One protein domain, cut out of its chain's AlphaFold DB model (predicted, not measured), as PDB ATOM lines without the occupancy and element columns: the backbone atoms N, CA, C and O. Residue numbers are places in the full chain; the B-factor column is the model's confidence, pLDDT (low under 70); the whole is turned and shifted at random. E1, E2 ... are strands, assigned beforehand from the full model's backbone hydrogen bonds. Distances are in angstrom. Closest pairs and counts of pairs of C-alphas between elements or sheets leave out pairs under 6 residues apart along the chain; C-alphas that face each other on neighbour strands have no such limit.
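Overview. This is residues 3 to 123 of the 126 residues of an uncharacterized protein of Actinomyces sp. oral taxon 170 str. F0386 (UniProt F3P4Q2). Little of this domain is regular: a strongly twisted sheet, ordered E3, E2, E7, E8, and two small strand pairs, E1 with E6 and E4 with E5, are joined by loops, of which residues 8 to 47 pass through the middle. The 121 printed residues hold eight named strands, E1 to E8 in order, and no named helix; the class is all strand, with 43 residues in named elements, under half. The whole is compact, radius of gyration of the C-alphas 14.6 A, spanning 42 by 36 by 25 A; each sheet is antiparallel.

Arrangement. E1, residues 3 to 7, and E6, residues 86 to 91, are antiparallel neighbours at 151 degrees, with no backbone N and O within hydrogen-bond range. E2, residues 48 to 52, and E3, residues 55 to 57, form a hairpin; N 57 and O 50 are 2.8 A apart. E4, residues 61 to 64, and E5, residues 69 to 72, form another; N 64 and O 69, 2.8 A. E7, residues 100 to 106, is antiparallel to E2; N 51 and O 102, 2.8 A. E7 and E8, residues 114 to 122, form a hairpin; N 103 and O 118, 2.8 A.

Along the chain. E1 begins at C-alpha 3 (-27.706, -9.537, -32.534). E7 is 19.7 A long and E8 20.4 A, ending at C-alpha 122 (-24.091, -17.247, -25.412).

Size, cuts and confidence. The farthest C-alphas, Gly 11 and Ala 65, are 44.2 A apart. The printed part has no cut. Links E1 to E2 and E5 to E6 are long. Of the printed residues of this model, 25 are under pLDDT 70, among them residues 79 to 86.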
ATOM      1  N   THR A   3     -28.039  -9.758 -31.120       63.06
ATOM      2  CA  THR A   3     -27.706  -9.537 -32.534       63.06
ATOM      3  C   THR A   3     -27.766 -10.859 -33.277       63.06
ATOM      4  O   THR A   3     -27.204 -11.851 -32.813       63.06
ATOM      5  N   VAL A   4     -28.430 -10.866 -34.433       65.44
ATOM      6  CA  VAL A   4     -28.436 -11.996 -35.367       65.44
ATOM      7  C   VAL A   4     -27.551 -11.637 -36.557       65.44
ATOM      8  O   VAL A   4     -27.737 -10.592 -37.179       65.44
ATOM      9  N   THR A   5     -26.587 -12.507 -36.858       70.81
ATOM     10  CA  THR A   5     -25.662 -12.343 -37.986       70.81
ATOM     11  C   THR A   5     -26.007 -13.341 -39.082       70.81
ATOM     12  O   THR A   5     -25.838 -14.548 -38.904       70.81
ATOM     13  N   CYS A   6     -26.432 -12.842 -40.239       67.31
ATOM     14  CA  CYS A   6     -26.714 -13.661 -41.414       67.31
ATOM     15  C   CYS A   6     -25.520 -13.621 -42.380       67.31
ATOM     16  O   CYS A   6     -25.029 -12.548 -42.723       67.31
ATOM     17  N   THR A   7     -25.046 -14.791 -42.822       67.75
ATOM     18  CA  THR A   7     -23.952 -14.909 -43.805       67.75
ATOM     19  C   THR A   7     -24.480 -15.526 -45.092       67.75
ATOM     20  O   THR A   7     -25.099 -16.589 -45.059       67.75
ATOM     21  N   ILE A   8     -24.209 -14.883 -46.227       68.19
ATOM     22  CA  ILE A   8     -24.594 -15.389 -47.550       68.19
ATOM     23  C   ILE A   8     -23.400 -16.071 -48.219       68.19
ATOM     24  O   ILE A   8     -22.273 -15.587 -48.150       68.19
ATOM     25  N   LYS A   9     -23.652 -17.215 -48.864       72.38
ATOM     26  CA  LYS A   9     -22.635 -17.989 -49.584       72.38
ATOM     27  C   LYS A   9     -22.145 -17.249 -50.837       72.38
ATOM     28  O   LYS A   9     -22.950 -16.705 -51.591       72.38
ATOM     29  N   ASP A  10     -20.841 -17.329 -51.101       67.75
ATOM     30  CA  ASP A  10     -20.225 -16.810 -52.327       67.75
ATOM     31  C   ASP A  10     -20.917 -17.347 -53.593       67.75
ATOM     32  O   ASP A  10     -21.132 -18.553 -53.749       67.75
ATOM     33  N   GLY A  11     -21.253 -16.432 -54.506       67.25
ATOM     34  CA  GLY A  11     -21.949 -16.730 -55.762       67.25
ATOM     35  C   GLY A  11     -23.479 -16.646 -55.701       67.25
ATOM     36  O   GLY A  11     -24.120 -16.840 -56.732       67.25
ATOM     37  N   SER A  12     -24.074 -16.336 -54.543       69.12
ATOM     38  CA  SER A  12     -25.503 -15.999 -54.458       69.12
ATOM     39  C   SER A  12     -25.831 -14.715 -55.225       69.12
ATOM     40  O   SER A  12     -25.075 -13.748 -55.202       69.12
ATOM     41  N   THR A  13     -27.001 -14.678 -55.864       67.81
ATOM     42  CA  THR A  13     -27.505 -13.509 -56.615       67.81
ATOM     43  C   THR A  13     -28.247 -12.490 -55.741       67.81
ATOM     44  O   THR A  13     -28.780 -11.513 -56.261       67.81
ATOM     45  N   GLY A  14     -28.263 -12.715 -54.425       63.25
ATOM     46  CA  GLY A  14     -29.057 -11.978 -53.445       63.25
ATOM     47  C   GLY A  14     -30.490 -12.496 -53.323       63.25
ATOM     48  O   GLY A  14     -31.055 -13.026 -54.280       63.25
ATOM     49  N   ALA A  15     -31.041 -12.379 -52.118       67.81
ATOM     50  CA  ALA A  15     -32.443 -12.617 -51.797       67.81
ATOM     51  C   ALA A  15     -32.865 -11.627 -50.697       67.81
ATOM     52  O   ALA A  15     -31.997 -11.214 -49.913       67.81
ATOM     53  N   PRO A  16     -34.158 -11.269 -50.612       72.69
ATOM     54  CA  PRO A  16     -34.669 -10.496 -49.491       72.69
ATOM     55  C   PRO A  16     -34.370 -11.221 -48.181       72.69
ATOM     56  O   PRO A  16     -34.493 -12.443 -48.099       72.69
ATOM     57  N   LEU A  17     -33.966 -10.467 -47.163       76.69
ATOM     58  CA  LEU A  17     -33.671 -11.024 -45.844       76.69
ATOM     59  C   LEU A  17     -34.944 -11.275 -45.025       76.69
ATOM     60  O   LEU A  17     -34.988 -12.200 -44.220       76.69
ATOM     61  N   HIS A  18     -35.981 -10.476 -45.271       79.75
ATOM     62  CA  HIS A  18     -37.261 -10.526 -44.577       79.75
ATOM     63  C   HIS A  18     -37.899 -11.934 -44.473       79.75
ATOM     64  O   HIS A  18     -38.236 -12.296 -43.352       79.75
ATOM     65  N   PRO A  19     -37.950 -12.794 -45.514       78.25
ATOM     66  CA  PRO A  19     -38.508 -14.150 -45.396       78.25
ATOM     67  C   PRO A  19     -37.812 -15.077 -44.390       78.25
ATOM     68  O   PRO A  19     -38.301 -16.164 -44.111       78.25
ATOM     69  N   LEU A  20     -36.630 -14.700 -43.892       79.06
ATOM     70  CA  LEU A  20     -35.920 -15.433 -42.839       79.06
ATOM     71  C   LEU A  20     -36.225 -14.897 -41.436       79.06
ATOM     72  O   LEU A  20     -35.795 -15.492 -40.455       79.06
ATOM     73  N   LEU A  21     -36.875 -13.741 -41.337       85.12
ATOM     74  CA  LEU A  21     -37.060 -12.986 -40.099       85.12
ATOM     75  C   LEU A  21     -38.524 -12.665 -39.812       85.12
ATOM     76  O   LEU A  21     -38.829 -12.251 -38.695       85.12
ATOM     77  N   GLU A  22     -39.389 -12.802 -40.813       84.19
ATOM     78  CA  GLU A  22     -40.815 -12.527 -40.722       84.19
ATOM     79  C   GLU A  22     -41.537 -13.573 -39.899       84.19
ATOM     80  O   GLU A  22     -41.148 -14.740 -39.855       84.19
ATOM     81  N   ASP A  23     -42.618 -13.176 -39.253       82.25
ATOM     82  CA  ASP A  23     -43.548 -14.142 -38.709       82.25
ATOM     83  C   ASP A  23     -44.290 -14.882 -39.848       82.25
ATOM     84  O   ASP A  23     -44.910 -14.225 -40.686       82.25
ATOM     85  N   PRO A  24     -44.302 -16.234 -39.893       71.62
ATOM     86  CA  PRO A  24     -44.968 -17.018 -40.947       71.62
ATOM     87  C   PRO A  24     -46.516 -17.002 -40.859       71.62
ATOM     88  O   PRO A  24     -47.182 -17.983 -41.195       71.62
ATOM     89  N   GLN A  25     -47.109 -15.922 -40.348       70.06
ATOM     90  CA  GLN A  25     -48.545 -15.715 -40.147       70.06
ATOM     91  C   GLN A  25     -49.367 -15.651 -41.447       70.06
ATOM     92  O   GLN A  25     -48.880 -15.716 -42.574       70.06
ATOM     93  N   LYS A  26     -50.682 -15.471 -41.262       71.00
ATOM     94  CA  LYS A  26     -51.609 -14.984 -42.286       71.00
ATOM     95  C   LYS A  26     -51.065 -13.689 -42.903       71.00
ATOM     96  O   LYS A  26     -50.660 -12.775 -42.192       71.00
ATOM     97  N   LEU A  27     -51.111 -13.606 -44.233       69.88
ATOM     98  CA  LEU A  27     -50.683 -12.429 -44.992       69.88
ATOM     99  C   LEU A  27     -51.290 -11.144 -44.388       69.88
ATOM    100  O   LEU A  27     -52.514 -11.044 -44.292       69.88
ATOM    101  N   LEU A  28     -50.432 -10.171 -44.057       71.88
ATOM    102  CA  LEU A  28     -50.771  -8.862 -43.467       71.88
ATOM    103  C   LEU A  28     -51.167  -8.843 -41.972       71.88
ATOM    104  O   LEU A  28     -51.723  -7.832 -41.528       71.88
ATOM    105  N   ALA A  29     -50.889  -9.911 -41.221       76.56
ATOM    106  CA  ALA A  29     -50.998  -9.947 -39.760       76.56
ATOM    107  C   ALA A  29     -49.608  -9.898 -39.090       76.56
ATOM    108  O   ALA A  29     -48.616 -10.314 -39.686       76.56
ATOM    109  N   ASN A  30     -49.536  -9.389 -37.855       79.38
ATOM    110  CA  ASN A  30     -48.308  -9.337 -37.053       79.38
ATOM    111  C   ASN A  30     -48.219 -10.558 -36.135       79.38
ATOM    112  O   ASN A  30     -49.148 -11.353 -36.050       79.38
ATOM    113  N   GLN A  31     -47.160 -10.676 -35.334       79.50
ATOM    114  CA  GLN A  31     -47.005 -11.815 -34.420       79.50
ATOM    115  C   GLN A  31     -48.191 -12.093 -33.462       79.50
ATOM    116  O   GLN A  31     -48.308 -13.210 -32.944       79.50
ATOM    117  N   ARG A  32     -49.084 -11.117 -33.249       83.69
ATOM    118  CA  ARG A  32     -50.257 -11.187 -32.367       83.69
ATOM    119  C   ARG A  32     -51.574 -11.496 -33.083       83.69
ATOM    120  O   ARG A  32     -52.600 -11.498 -32.410       83.69
ATOM    121  N   ASP A  33     -51.547 -11.796 -34.384       81.88
ATOM    122  CA  ASP A  33     -52.751 -12.019 -35.203       81.88
ATOM    123  C   ASP A  33     -53.634 -10.756 -35.327       81.88
ATOM    124  O   ASP A  33     -54.854 -10.832 -35.462       81.88
ATOM    125  N   GLU A  34     -53.016  -9.568 -35.262       82.50
ATOM    126  CA  GLU A  34     -53.702  -8.287 -35.461       82.50
ATOM    127  C   GLU A  34     -53.755  -7.930 -36.957       82.50
ATOM    128  O   GLU A  34     -52.723  -7.758 -37.619       82.50
ATOM    129  N   ASP A  35     -54.974  -7.809 -37.492       72.44
ATOM    130  CA  ASP A  35     -55.236  -7.400 -38.876       72.44
ATOM    131  C   ASP A  35     -54.941  -5.890 -39.064       72.44
ATOM    132  O   ASP A  35     -55.408  -5.060 -38.288       72.44
ATOM    133  N   GLY A  36     -54.224  -5.514 -40.135       62.81
ATOM    134  CA  GLY A  36     -53.896  -4.106 -40.463       62.81
ATOM    135  C   GLY A  36     -52.410  -3.742 -40.355       62.81
ATOM    136  O   GLY A  36     -51.998  -2.642 -40.738       62.81
ATOM    137  N   SER A  37     -51.587  -4.704 -39.938       63.41
ATOM    138  CA  SER A  37     -50.134  -4.578 -39.719       63.41
ATOM    139  C   SER A  37     -49.293  -4.637 -40.992       63.41
ATOM    140  O   SER A  37     -48.140  -4.210 -41.023       63.41
ATOM    141  N   ALA A  38     -49.973  -4.986 -42.080       62.25
ATOM    142  CA  ALA A  38     -49.659  -4.963 -43.506       62.25
ATOM    143  C   ALA A  38     -48.590  -4.020 -44.081       62.25
ATOM    144  O   ALA A  38     -48.120  -4.292 -45.179       62.25
ATOM    145  N   LEU A  39     -48.286  -2.873 -43.473       68.56
ATOM    146  CA  LEU A  39     -47.303  -1.932 -44.022       68.56
ATOM    147  C   LEU A  39     -46.169  -1.649 -43.041       68.56
ATOM    148  O   LEU A  39     -45.018  -1.720 -43.469       68.56
ATOM    149  N   PRO A  40     -46.432  -1.359 -41.752       68.06
ATOM    150  CA  PRO A  40     -45.349  -1.052 -40.825       68.06
ATOM    151  C   PRO A  40     -44.576  -2.288 -40.355       68.06
ATOM    152  O   PRO A  40     -43.399  -2.150 -40.044       68.06
ATOM    153  N   THR A  41     -45.202  -3.472 -40.299       71.81
ATOM    154  CA  THR A  41     -44.523  -4.719 -39.896       71.81
ATOM    155  C   THR A  41     -44.212  -5.637 -41.069       71.81
ATOM    156  O   THR A  41     -43.528  -6.635 -40.885       71.81
ATOM    157  N   PHE A  42     -44.670  -5.304 -42.279       76.00
ATOM    158  CA  PHE A  42     -44.571  -6.201 -43.431       76.00
ATOM    159  C   PHE A  42     -43.152  -6.608 -43.779       76.00
ATOM    160  O   PHE A  42     -42.989  -7.663 -44.344       76.00
ATOM    161  N   ASN A  43     -42.142  -5.801 -43.464       78.88
ATOM    162  CA  ASN A  43     -40.743  -6.181 -43.651       78.88
ATOM    163  C   ASN A  43     -40.001  -6.273 -42.311       78.88
ATOM    164  O   ASN A  43     -38.776  -6.193 -42.294       78.88
ATOM    165  N   ALA A  44     -40.701  -6.358 -41.182       82.69
ATOM    166  CA  ALA A  44     -40.060  -6.349 -39.878       82.69
ATOM    167  C   ALA A  44     -39.421  -7.703 -39.542       82.69
ATOM    168  O   ALA A  44     -39.709  -8.731 -40.155       82.69
ATOM    169  N   SER A  45     -38.532  -7.694 -38.551       85.19
ATOM    170  CA  SER A  45     -37.961  -8.904 -37.957       85.19
ATOM    171  C   SER A  45     -38.759  -9.346 -36.725       85.19
ATOM    172  O   SER A  45     -38.279  -9.225 -35.594       85.19
ATOM    173  N   ASP A  46     -39.994  -9.797 -36.925       84.69
ATOM    174  CA  ASP A  46     -40.943 -10.143 -35.858       84.69
ATOM    175  C   ASP A  46     -41.155 -11.657 -35.655       84.69
ATOM    176  O   ASP A  46     -41.695 -12.069 -34.632       84.69
ATOM    177  N   GLY A  47     -40.645 -12.505 -36.549       87.19
ATOM    178  CA  GLY A  47     -40.793 -13.965 -36.505       87.19
ATOM    179  C   GLY A  47     -39.710 -14.730 -35.744       87.19
ATOM    180  O   GLY A  47     -39.593 -15.951 -35.896       87.19
ATOM    181  N   LEU A  48     -38.882 -14.041 -34.957       89.75
ATOM    182  CA  LEU A  48     -37.751 -14.632 -34.240       89.75
ATOM    183  C   LEU A  48     -38.069 -14.868 -32.759       89.75
ATOM    184  O   LEU A  48     -38.188 -13.930 -31.977       89.75
ATOM    185  N   THR A  49     -38.143 -16.129 -32.337       90.00
ATOM    186  CA  THR A  49     -38.544 -16.503 -30.971       90.00
ATOM    187  C   THR A  49     -37.357 -17.017 -30.162       90.00
ATOM    188  O   THR A  49     -36.631 -17.901 -30.614       90.00
ATOM    189  N   LEU A  50     -37.171 -16.520 -28.937       91.31
ATOM    190  CA  LEU A  50     -36.239 -17.128 -27.986       91.31
ATOM    191  C   LEU A  50     -36.900 -18.296 -27.254       91.31
ATOM    192  O   LEU A  50     -38.057 -18.206 -26.843       91.31
ATOM    193  N   ILE A  51     -36.140 -19.371 -27.044       89.94
ATOM    194  CA  ILE A  51     -36.515 -20.486 -26.175       89.94
ATOM    195  C   ILE A  51     -35.594 -20.492 -24.958       89.94
ATOM    196  O   ILE A  51     -34.378 -20.667 -25.085       89.94
ATOM    197  N   ALA A  52     -36.185 -20.329 -23.776       88.00
ATOM    198  CA  ALA A  52     -35.484 -20.368 -22.496       88.00
ATOM    199  C   ALA A  52     -36.354 -21.062 -21.447       88.00
ATOM    200  O   ALA A  52     -37.546 -20.796 -21.351       88.00
ATOM    201  N   GLY A  53     -35.788 -22.008 -20.690       84.56
ATOM    202  CA  GLY A  53     -36.534 -22.722 -19.642       84.56
ATOM    203  C   GLY A  53     -37.753 -23.525 -20.131       84.56
ATOM    204  O   GLY A  53     -38.598 -23.887 -19.322       84.56
ATOM    205  N   GLY A  54     -37.854 -23.809 -21.435       84.31
ATOM    206  CA  GLY A  54     -39.037 -24.428 -22.051       84.31
ATOM    207  C   GLY A  54     -40.140 -23.437 -22.445       84.31
ATOM    208  O   GLY A  54     -41.155 -23.858 -22.994       84.31
ATOM    209  N   GLU A  55     -39.939 -22.141 -22.212       88.62
ATOM    210  CA  GLU A  55     -40.862 -21.072 -22.586       88.62
ATOM    211  C   GLU A  55     -40.461 -20.417 -23.909       88.62
ATOM    212  O   GLU A  55     -39.286 -20.386 -24.285       88.62
ATOM    213  N   ARG A  56     -41.466 -19.881 -24.607       88.75
ATOM    214  CA  ARG A  56     -41.305 -19.061 -25.809       88.75
ATOM    215  C   ARG A  56     -41.366 -17.593 -25.431       88.75
ATOM    216  O   ARG A  56     -42.356 -17.147 -24.857       88.75
ATOM    217  N   ILE A  57     -40.326 -16.855 -25.789       90.25
ATOM    218  CA  ILE A  57     -40.200 -15.428 -25.522       90.25
ATOM    219  C   ILE A  57     -40.139 -14.714 -26.872       90.25
ATOM    220  O   ILE A  57     -39.189 -14.874 -27.641       90.25
ATOM    221  N   PHE A  58     -41.189 -13.952 -27.161       89.00
ATOM    222  CA  PHE A  58     -41.352 -13.221 -28.416       89.00
ATOM    223  C   PHE A  58     -40.602 -11.881 -28.398       89.00
ATOM    224  O   PHE A  58     -40.342 -11.346 -27.310       89.00
ATOM    225  N   PRO A  59     -40.244 -11.326 -29.573       89.44
ATOM    226  CA  PRO A  59     -39.716  -9.975 -29.680       89.44
ATOM    227  C   PRO A  59     -40.638  -8.963 -29.003       89.44
ATOM    228  O   PRO A  59     -41.866  -9.055 -29.080       89.44
ATOM    229  N   ALA A  60     -40.033  -7.992 -28.333       91.50
ATOM    230  CA  ALA A  60     -40.747  -6.923 -27.665       91.50
ATOM    231  C   ALA A  60     -41.327  -5.931 -28.685       91.50
ATOM    232  O   ALA A  60     -40.657  -5.508 -29.634       91.50
ATOM    233  N   ASP A  61     -42.568  -5.530 -28.438       90.75
ATOM    234  CA  ASP A  61     -43.349  -4.623 -29.269       90.75
ATOM    235  C   ASP A  61     -44.017  -3.523 -28.427       90.75
ATOM    236  O   ASP A  61     -43.975  -3.528 -27.193       90.75
ATOM    237  N   TYR A  62     -44.595  -2.533 -29.106       89.31
ATOM    238  CA  TYR A  62     -45.398  -1.475 -28.501       89.31
ATOM    239  C   TYR A  62     -46.688  -1.265 -29.288       89.31
ATOM    240  O   TYR A  62     -46.692  -1.377 -30.512       89.31
ATOM    241  N   LEU A  63     -47.774  -0.931 -28.590       90.19
ATOM    242  CA  LEU A  63     -49.038  -0.561 -29.221       90.19
ATOM    243  C   LEU A  63     -48.925   0.853 -29.806       90.19
ATOM    244  O   LEU A  63     -48.836   1.836 -29.064       90.19
ATOM    245  N   ASP A  64     -48.928   0.954 -31.131       87.62
ATOM    246  CA  ASP A  64     -48.947   2.227 -31.837       87.62
ATOM    247  C   ASP A  64     -50.367   2.806 -31.845       87.62
ATOM    248  O   ASP A  64     -51.323   2.154 -32.257       87.62
ATOM    249  N   ALA A  65     -50.516   4.045 -31.376       85.75
ATOM    250  CA  ALA A  65     -51.825   4.673 -31.219       85.75
ATOM    251  C   ALA A  65     -52.472   5.108 -32.546       85.75
ATOM    252  O   ALA A  65     -53.679   5.318 -32.578       85.75
ATOM    253  N   ALA A  66     -51.688   5.300 -33.611       83.88
ATOM    254  CA  ALA A  66     -52.201   5.712 -34.917       83.88
ATOM    255  C   ALA A  66     -52.512   4.505 -35.807       83.88
ATOM    256  O   ALA A  66     -53.476   4.534 -36.567       83.88
ATOM    257  N   ALA A  67     -51.687   3.463 -35.717       78.88
ATOM    258  CA  ALA A  67     -51.887   2.212 -36.431       78.88
ATOM    259  C   ALA A  67     -52.792   1.221 -35.674       78.88
ATOM    260  O   ALA A  67     -53.203   0.230 -36.264       78.88
ATOM    261  N   GLU A  68     -53.095   1.492 -34.398       85.62
ATOM    262  CA  GLU A  68     -53.953   0.685 -33.513       85.62
ATOM    263  C   GLU A  68     -53.514  -0.788 -33.399       85.62
ATOM    264  O   GLU A  68     -54.335  -1.694 -33.285       85.62
ATOM    265  N   GLN A  69     -52.199  -1.026 -33.409       84.81
ATOM    266  CA  GLN A  69     -51.604  -2.366 -33.425       84.81
ATOM    267  C   GLN A  69     -50.209  -2.399 -32.804       84.81
ATOM    268  O   GLN A  69     -49.554  -1.363 -32.663       84.81
ATOM    269  N   HIS A  70     -49.725  -3.595 -32.485       89.12
ATOM    270  CA  HIS A  70     -48.384  -3.796 -31.962       89.12
ATOM    271  C   HIS A  70     -47.331  -3.779 -33.070       89.12
ATOM    272  O   HIS A  70     -47.422  -4.518 -34.055       89.12
ATOM    273  N   LEU A  71     -46.306  -2.950 -32.875       86.88
ATOM    274  CA  LEU A  71     -45.148  -2.818 -33.751       86.88
ATOM    275  C   LEU A  71     -43.866  -3.233 -33.013       86.88
ATOM    276  O   LEU A  71     -43.704  -2.863 -31.846       86.88
ATOM    277  N   PRO A  72     -42.933  -3.950 -33.664       87.69
ATOM    278  CA  PRO A  72     -41.631  -4.258 -33.080       87.69
ATOM    279  C   PRO A  72     -40.875  -3.002 -32.633       87.69
ATOM    280  O   PRO A  72     -40.923  -1.959 -33.285       87.69
ATOM    281  N   LEU A  73     -40.125  -3.102 -31.533       88.38
ATOM    282  CA  LEU A  73     -39.322  -1.978 -31.030       88.38
ATOM    283  C   LEU A  73     -38.110  -1.627 -31.915       88.38
ATOM    284  O   LEU A  73     -37.522  -0.557 -31.742       88.38
ATOM    285  N   SER A  74     -37.707  -2.508 -32.833       84.81
ATOM    286  CA  SER A  74     -36.547  -2.330 -33.713       84.81
ATOM    287  C   SER A  74     -36.761  -2.977 -35.085       84.81
ATOM    288  O   SER A  74     -37.591  -3.870 -35.219       84.81
ATOM    289  N   GLU A  75     -35.999  -2.509 -36.085       76.69
ATOM    290  CA  GLU A  75     -35.940  -3.048 -37.460       76.69
ATOM    291  C   GLU A  75     -37.313  -3.323 -38.095       76.69
ATOM    292  O   GLU A  75     -37.655  -4.446 -38.461       76.69
ATOM    293  N   LEU A  76     -38.097  -2.255 -38.266       72.38
ATOM    294  CA  LEU A  76     -39.426  -2.301 -38.894       72.38
ATOM    295  C   LEU A  76     -39.393  -2.589 -40.406       72.38
ATOM    296  O   LEU A  76     -40.431  -2.845 -41.012       72.38
ATOM    297  N   ASN A  77     -38.223  -2.506 -41.049       74.38
ATOM    298  CA  ASN A  77     -38.103  -2.736 -42.484       74.38
ATOM    299  C   ASN A  77     -36.734  -3.309 -42.872       74.38
ATOM    300  O   ASN A  77     -35.759  -2.579 -43.024       74.38
ATOM    301  N   VAL A  78     -36.702  -4.616 -43.109       74.50
ATOM    302  CA  VAL A  78     -35.556  -5.396 -43.569       74.50
ATOM    303  C   VAL A  78     -35.721  -5.726 -45.061       74.50
ATOM    304  O   VAL A  78     -35.903  -6.874 -45.464       74.50
ATOM    305  N   SER A  79     -35.699  -4.689 -45.902       66.44
ATOM    306  CA  SER A  79     -35.889  -4.810 -47.361       66.44
ATOM    307  C   SER A  79     -34.597  -4.941 -48.169       66.44
ATOM    308  O   SER A  79     -34.662  -5.160 -49.378       66.44
ATOM    309  N   ASP A  80     -33.429  -4.816 -47.537       63.47
ATOM    310  CA  ASP A  80     -32.161  -4.848 -48.259       63.47
ATOM    311  C   ASP A  80     -31.845  -6.247 -48.815       63.47
ATOM    312  O   ASP A  80     -31.777  -7.243 -48.089       63.47
ATOM    313  N   ASP A  81     -31.579  -6.300 -50.124       62.06
ATOM    314  CA  ASP A  81     -31.002  -7.468 -50.783       62.06
ATOM    315  C   ASP A  81     -29.559  -7.659 -50.299       62.06
ATOM    316  O   ASP A  81     -28.637  -6.935 -50.699       62.06
ATOM    317  N   LEU A  82     -29.321  -8.692 -49.498       60.59
ATOM    318  CA  LEU A  82     -27.963  -9.120 -49.187       60.59
ATOM    319  C   LEU A  82     -27.326  -9.729 -50.443       60.59
ATOM    320  O   LEU A  82     -27.560 -10.884 -50.782       60.59
ATOM    321  N   LYS A  83     -26.511  -8.953 -51.158       53.09
ATOM    322  CA  LYS A  83     -25.797  -9.432 -52.358       53.09
ATOM    323  C   LYS A  83     -24.431 -10.031 -52.021       53.09
ATOM    324  O   LYS A  83     -24.049 -11.034 -52.611       53.09
ATOM    325  N   THR A  84     -23.713  -9.441 -51.062       59.56
ATOM    326  CA  THR A  84     -22.426  -9.917 -50.520       59.56
ATOM    327  C   THR A  84     -22.214  -9.332 -49.120       59.56
ATOM    328  O   THR A  84     -22.658  -8.211 -48.879       59.56
ATOM    329  N   GLY A  85     -21.454  -9.998 -48.247       68.44
ATOM    330  CA  GLY A  85     -21.012  -9.426 -46.968       68.44
ATOM    331  C   GLY A  85     -21.859  -9.837 -45.763       68.44
ATOM    332  O   GLY A  85     -22.467 -10.904 -45.754       68.44
ATOM    333  N   VAL A  86     -21.836  -9.001 -44.725       69.19
ATOM    334  CA  VAL A  86     -22.501  -9.227 -43.436       69.19
ATOM    335  C   VAL A  86     -23.449  -8.063 -43.173       69.19
ATOM    336  O   VAL A  86     -23.054  -6.913 -43.355       69.19
ATOM    337  N   THR A  87     -24.667  -8.360 -42.720       75.94
ATOM    338  CA  THR A  87     -25.576  -7.359 -42.148       75.94
ATOM    339  C   THR A  87     -25.910  -7.706 -40.703       75.94
ATOM    340  O   THR A  87     -25.801  -8.864 -40.289       75.94
ATOM    341  N   THR A  88     -26.323  -6.689 -39.957       79.06
ATOM    342  CA  THR A  88     -26.713  -6.777 -38.554       79.06
ATOM    343  C   THR A  88     -28.168  -6.359 -38.438       79.06
ATOM    344  O   THR A  88     -28.510  -5.250 -38.828       79.06
ATOM    345  N   ILE A  89     -28.996  -7.233 -37.867       81.81
ATOM    346  CA  ILE A  89     -30.395  -6.936 -37.548       81.81
ATOM    347  C   ILE A  89     -30.500  -6.725 -36.038       81.81
ATOM    348  O   ILE A  89     -30.039  -7.562 -35.250       81.81
ATOM    349  N   CYS A  90     -31.097  -5.608 -35.634       83.12
ATOM    350  CA  CYS A  90     -31.434  -5.338 -34.247       83.12
ATOM    351  C   CYS A  90     -32.803  -5.927 -33.886       83.12
ATOM    352  O   CYS A  90     -33.822  -5.589 -34.482       83.12
ATOM    353  N   VAL A  91     -32.837  -6.768 -32.855       86.56
ATOM    354  CA  VAL A  91     -34.084  -7.296 -32.297       86.56
ATOM    355  C   VAL A  91     -34.030  -7.191 -30.781       86.56
ATOM    356  O   VAL A  91     -33.001  -7.464 -30.148       86.56
ATOM    357  N   VAL A  92     -35.139  -6.751 -30.195       89.12
ATOM    358  CA  VAL A  92     -35.274  -6.557 -28.753       89.12
ATOM    359  C   VAL A  92     -36.107  -7.690 -28.176       89.12
ATOM    360  O   VAL A  92     -37.241  -7.897 -28.587       89.12
ATOM    361  N   TRP A  93     -35.564  -8.377 -27.175       90.12
ATOM    362  CA  TRP A  93     -36.295  -9.331 -26.343       90.12
ATOM    363  C   TRP A  93     -36.192  -8.925 -24.871       90.12
ATOM    364  O   TRP A  93     -35.195  -8.299 -24.485       90.12
ATOM    365  N   PRO A  94     -37.172  -9.306 -24.035       88.38
ATOM    366  CA  PRO A  94     -36.959  -9.407 -22.597       88.38
ATOM    367  C   PRO A  94     -35.743 -10.296 -22.301       88.38
ATOM    368  O   PRO A  94     -35.510 -11.274 -23.011       88.38
ATOM    369  N   ASP A  95     -34.976  -9.968 -21.262       88.19
ATOM    370  CA  ASP A  95     -33.851 -10.804 -20.833       88.19
ATOM    371  C   ASP A  95     -34.373 -12.153 -20.294       88.19
ATOM    372  O   ASP A  95     -35.108 -12.157 -19.302       88.19
ATOM    373  N   PRO A  96     -34.017 -13.296 -20.917       85.81
ATOM    374  CA  PRO A  96     -34.446 -14.612 -20.454       85.81
ATOM    375  C   PRO A  96     -33.732 -15.079 -19.174       85.81
ATOM    376  O   PRO A  96     -34.118 -16.102 -18.611       85.81
ATOM    377  N   GLY A  97     -32.690 -14.374 -18.710       86.94
ATOM    378  CA  GLY A  97     -32.035 -14.617 -17.420       86.94
ATOM    379  C   GLY A  97     -31.086 -15.822 -17.359       86.94
ATOM    380  O   GLY A  97     -30.669 -16.203 -16.265       86.94
ATOM    381  N   GLY A  98     -30.742 -16.434 -18.497       87.31
ATOM    382  CA  GLY A  98     -29.812 -17.567 -18.596       87.31
ATOM    383  C   GLY A  98     -28.510 -17.232 -19.332       87.31
ATOM    384  O   GLY A  98     -28.448 -16.268 -20.088       87.31
ATOM    385  N   ASP A  99     -27.483 -18.070 -19.157       90.31
ATOM    386  CA  ASP A  99     -26.161 -17.888 -19.791       90.31
ATOM    387  C   ASP A  99     -26.158 -18.201 -21.296       90.31
ATOM    388  O   ASP A  99     -25.274 -17.769 -22.039       90.31
ATOM    389  N   THR A 100     -27.141 -18.973 -21.759       91.31
ATOM    390  CA  THR A 100     -27.308 -19.350 -23.165       91.31
ATOM    391  C   THR A 100     -28.771 -19.324 -23.565       91.31
ATOM    392  O   THR A 100     -29.643 -19.646 -22.756       91.31
ATOM    393  N   ILE A 101     -29.029 -19.030 -24.836       92.00
ATOM    394  CA  ILE A 101     -30.362 -19.025 -25.442       92.00
ATOM    395  C   ILE A 101     -30.413 -19.929 -26.668       92.00
ATOM    396  O   ILE A 101     -29.401 -20.213 -27.313       92.00
ATOM    397  N   THR A 102     -31.624 -20.373 -26.992       93.44
ATOM    398  CA  THR A 102     -31.949 -20.952 -28.295       93.44
ATOM    399  C   THR A 102     -32.796 -19.949 -29.067       93.44
ATOM    400  O   THR A 102     -33.734 -19.386 -28.508       93.44
ATOM    401  N   LEU A 103     -32.456 -19.720 -30.332       92.50
ATOM    402  CA  LEU A 103     -33.223 -18.893 -31.256       92.50
ATOM    403  C   LEU A 103     -33.937 -19.800 -32.255       92.50
ATOM    404  O   LEU A 103     -33.289 -20.567 -32.971       92.50
ATOM    405  N   ASP A 104     -35.254 -19.662 -32.324       91.75
ATOM    406  CA  ASP A 104     -36.115 -20.361 -33.266       91.75
ATOM    407  C   ASP A 104     -36.719 -19.408 -34.286       91.75
ATOM    408  O   ASP A 104     -37.164 -18.307 -33.956       91.75
ATOM    409  N   HIS A 105     -36.807 -19.904 -35.515       90.25
ATOM    410  CA  HIS A 105     -37.685 -19.371 -36.539       90.25
ATOM    411  C   HIS A 105     -38.566 -20.511 -37.057       90.25
ATOM    412  O   HIS A 105     -38.074 -21.530 -37.562       90.25
ATOM    413  N   GLN A 106     -39.877 -20.371 -36.862       85.44
ATOM    414  CA  GLN A 106     -40.847 -21.385 -37.265       85.44
ATOM    415  C   GLN A 106     -41.032 -21.393 -38.777       85.44
ATOM    416  O   GLN A 106     -41.021 -20.344 -39.405       85.44
ATOM    417  N   ALA A 107     -41.249 -22.578 -39.347       84.50
ATOM    418  CA  ALA A 107     -41.652 -22.688 -40.749       84.50
ATOM    419  C   ALA A 107     -43.139 -22.347 -40.934       84.50
ATOM    420  O   ALA A 107     -43.530 -21.820 -41.969       84.50
ATOM    421  N   ASP A 108     -43.959 -22.666 -39.929       80.69
ATOM    422  CA  ASP A 108     -45.400 -22.436 -39.923       80.69
ATOM    423  C   ASP A 108     -45.890 -22.345 -38.469       80.69
ATOM    424  O   ASP A 108     -45.524 -23.178 -37.633       80.69
ATOM    425  N   LYS A 109     -46.735 -21.354 -38.154       73.50
ATOM    426  CA  LYS A 109     -47.254 -21.131 -36.793       73.50
ATOM    427  C   LYS A 109     -48.186 -22.224 -36.267       73.50
ATOM    428  O   LYS A 109     -48.323 -22.372 -35.055       73.50
ATOM    429  N   SER A 110     -48.845 -22.964 -37.153       74.94
ATOM    430  CA  SER A 110     -49.742 -24.075 -36.819       74.94
ATOM    431  C   SER A 110     -48.997 -25.379 -36.526       74.94
ATOM    432  O   SER A 110     -49.598 -26.341 -36.039       74.94
ATOM    433  N   THR A 111     -47.688 -25.414 -36.783       76.00
ATOM    434  CA  THR A 111     -46.832 -26.579 -36.560       76.00
ATOM    435  C   THR A 111     -45.730 -26.271 -35.544       76.00
ATOM    436  O   THR A 111     -45.395 -25.120 -35.267       76.00
ATOM    437  N   ASN A 112     -45.133 -27.322 -34.983       74.69
ATOM    438  CA  ASN A 112     -43.930 -27.195 -34.154       74.69
ATOM    439  C   ASN A 112     -42.640 -27.291 -34.987       74.69
ATOM    440  O   ASN A 112     -41.561 -27.459 -34.415       74.69
ATOM    441  N   ASP A 113     -42.748 -27.206 -36.314       83.44
ATOM    442  CA  ASP A 113     -41.614 -27.342 -37.215       83.44
ATOM    443  C   ASP A 113     -40.881 -26.003 -37.348       83.44
ATOM    444  O   ASP A 113     -41.475 -24.936 -37.538       83.44
ATOM    445  N   ASN A 114     -39.555 -26.068 -37.256       83.81
ATOM    446  CA  ASN A 114     -38.688 -24.909 -37.409       83.81
ATOM    447  C   ASN A 114     -38.127 -24.864 -38.829       83.81
ATOM    448  O   ASN A 114     -37.606 -25.866 -39.320       83.81
ATOM    449  N   ALA A 115     -38.165 -23.684 -39.451       88.12
ATOM    450  CA  ALA A 115     -37.386 -23.418 -40.654       88.12
ATOM    451  C   ALA A 115     -35.891 -23.491 -40.314       88.12
ATOM    452  O   ALA A 115     -35.110 -24.126 -41.024       88.12
ATOM    453  N   TYR A 116     -35.512 -22.910 -39.173       89.50
ATOM    454  CA  TYR A 116     -34.206 -23.118 -38.564       89.50
ATOM    455  C   TYR A 116     -34.239 -22.940 -37.043       89.50
ATOM    456  O   TYR A 116     -35.115 -22.285 -36.477       89.50
ATOM    457  N   ARG A 117     -33.236 -23.524 -36.380       92.31
ATOM    458  CA  ARG A 117     -32.966 -23.381 -34.947       92.31
ATOM    459  C   ARG A 117     -31.475 -23.172 -34.738       92.31
ATOM    460  O   ARG A 117     -30.668 -23.937 -35.265       92.31
ATOM    461  N   LEU A 118     -31.124 -22.180 -33.932       91.75
ATOM    462  CA  LEU A 118     -29.766 -21.955 -33.451       91.75
ATOM    463  C   LEU A 118     -29.740 -22.220 -31.944       91.75
ATOM    464  O   LEU A 118     -30.494 -21.595 -31.200       91.75
ATOM    465  N   THR A 119     -28.901 -23.145 -31.489       93.00
ATOM    466  CA  THR A 119     -28.775 -23.507 -30.068       93.00
ATOM    467  C   THR A 119     -27.481 -22.969 -29.473       93.00
ATOM    468  O   THR A 119     -26.574 -22.563 -30.201       93.00
ATOM    469  N   ASP A 120     -27.403 -22.984 -28.141       92.12
ATOM    470  CA  ASP A 120     -26.181 -22.693 -27.383       92.12
ATOM    471  C   ASP A 120     -25.585 -21.304 -27.683       92.12
ATOM    472  O   ASP A 120     -24.373 -21.093 -27.591       92.12
ATOM    473  N   ILE A 121     -26.435 -20.333 -28.041       90.19
ATOM    474  CA  ILE A 121     -26.004 -18.958 -28.287       90.19
ATOM    475  C   ILE A 121     -25.687 -18.320 -26.930       90.19
ATOM    476  O   ILE A 121     -26.575 -18.253 -26.078       90.19
ATOM    477  N   PRO A 122     -24.461 -17.824 -26.698       89.12
ATOM    478  CA  PRO A 122     -24.091 -17.247 -25.412       89.12
ATOM    479  C   PRO A 122     -24.764 -15.888 -25.182       89.12
ATOM    480  O   PRO A 122     -24.724 -15.010 -26.048       89.12
ATOM    481  N   VAL A 123     -25.293 -15.683 -23.977       87.12
ATOM    482  CA  VAL A 123     -25.728 -14.376 -23.474       87.12
ATOM    483  C   VAL A 123     -24.552 -13.729 -22.749       87.12
ATOM    484  O   VAL A 123     -23.899 -14.346 -21.908       87.12
TER     485      VAL A 123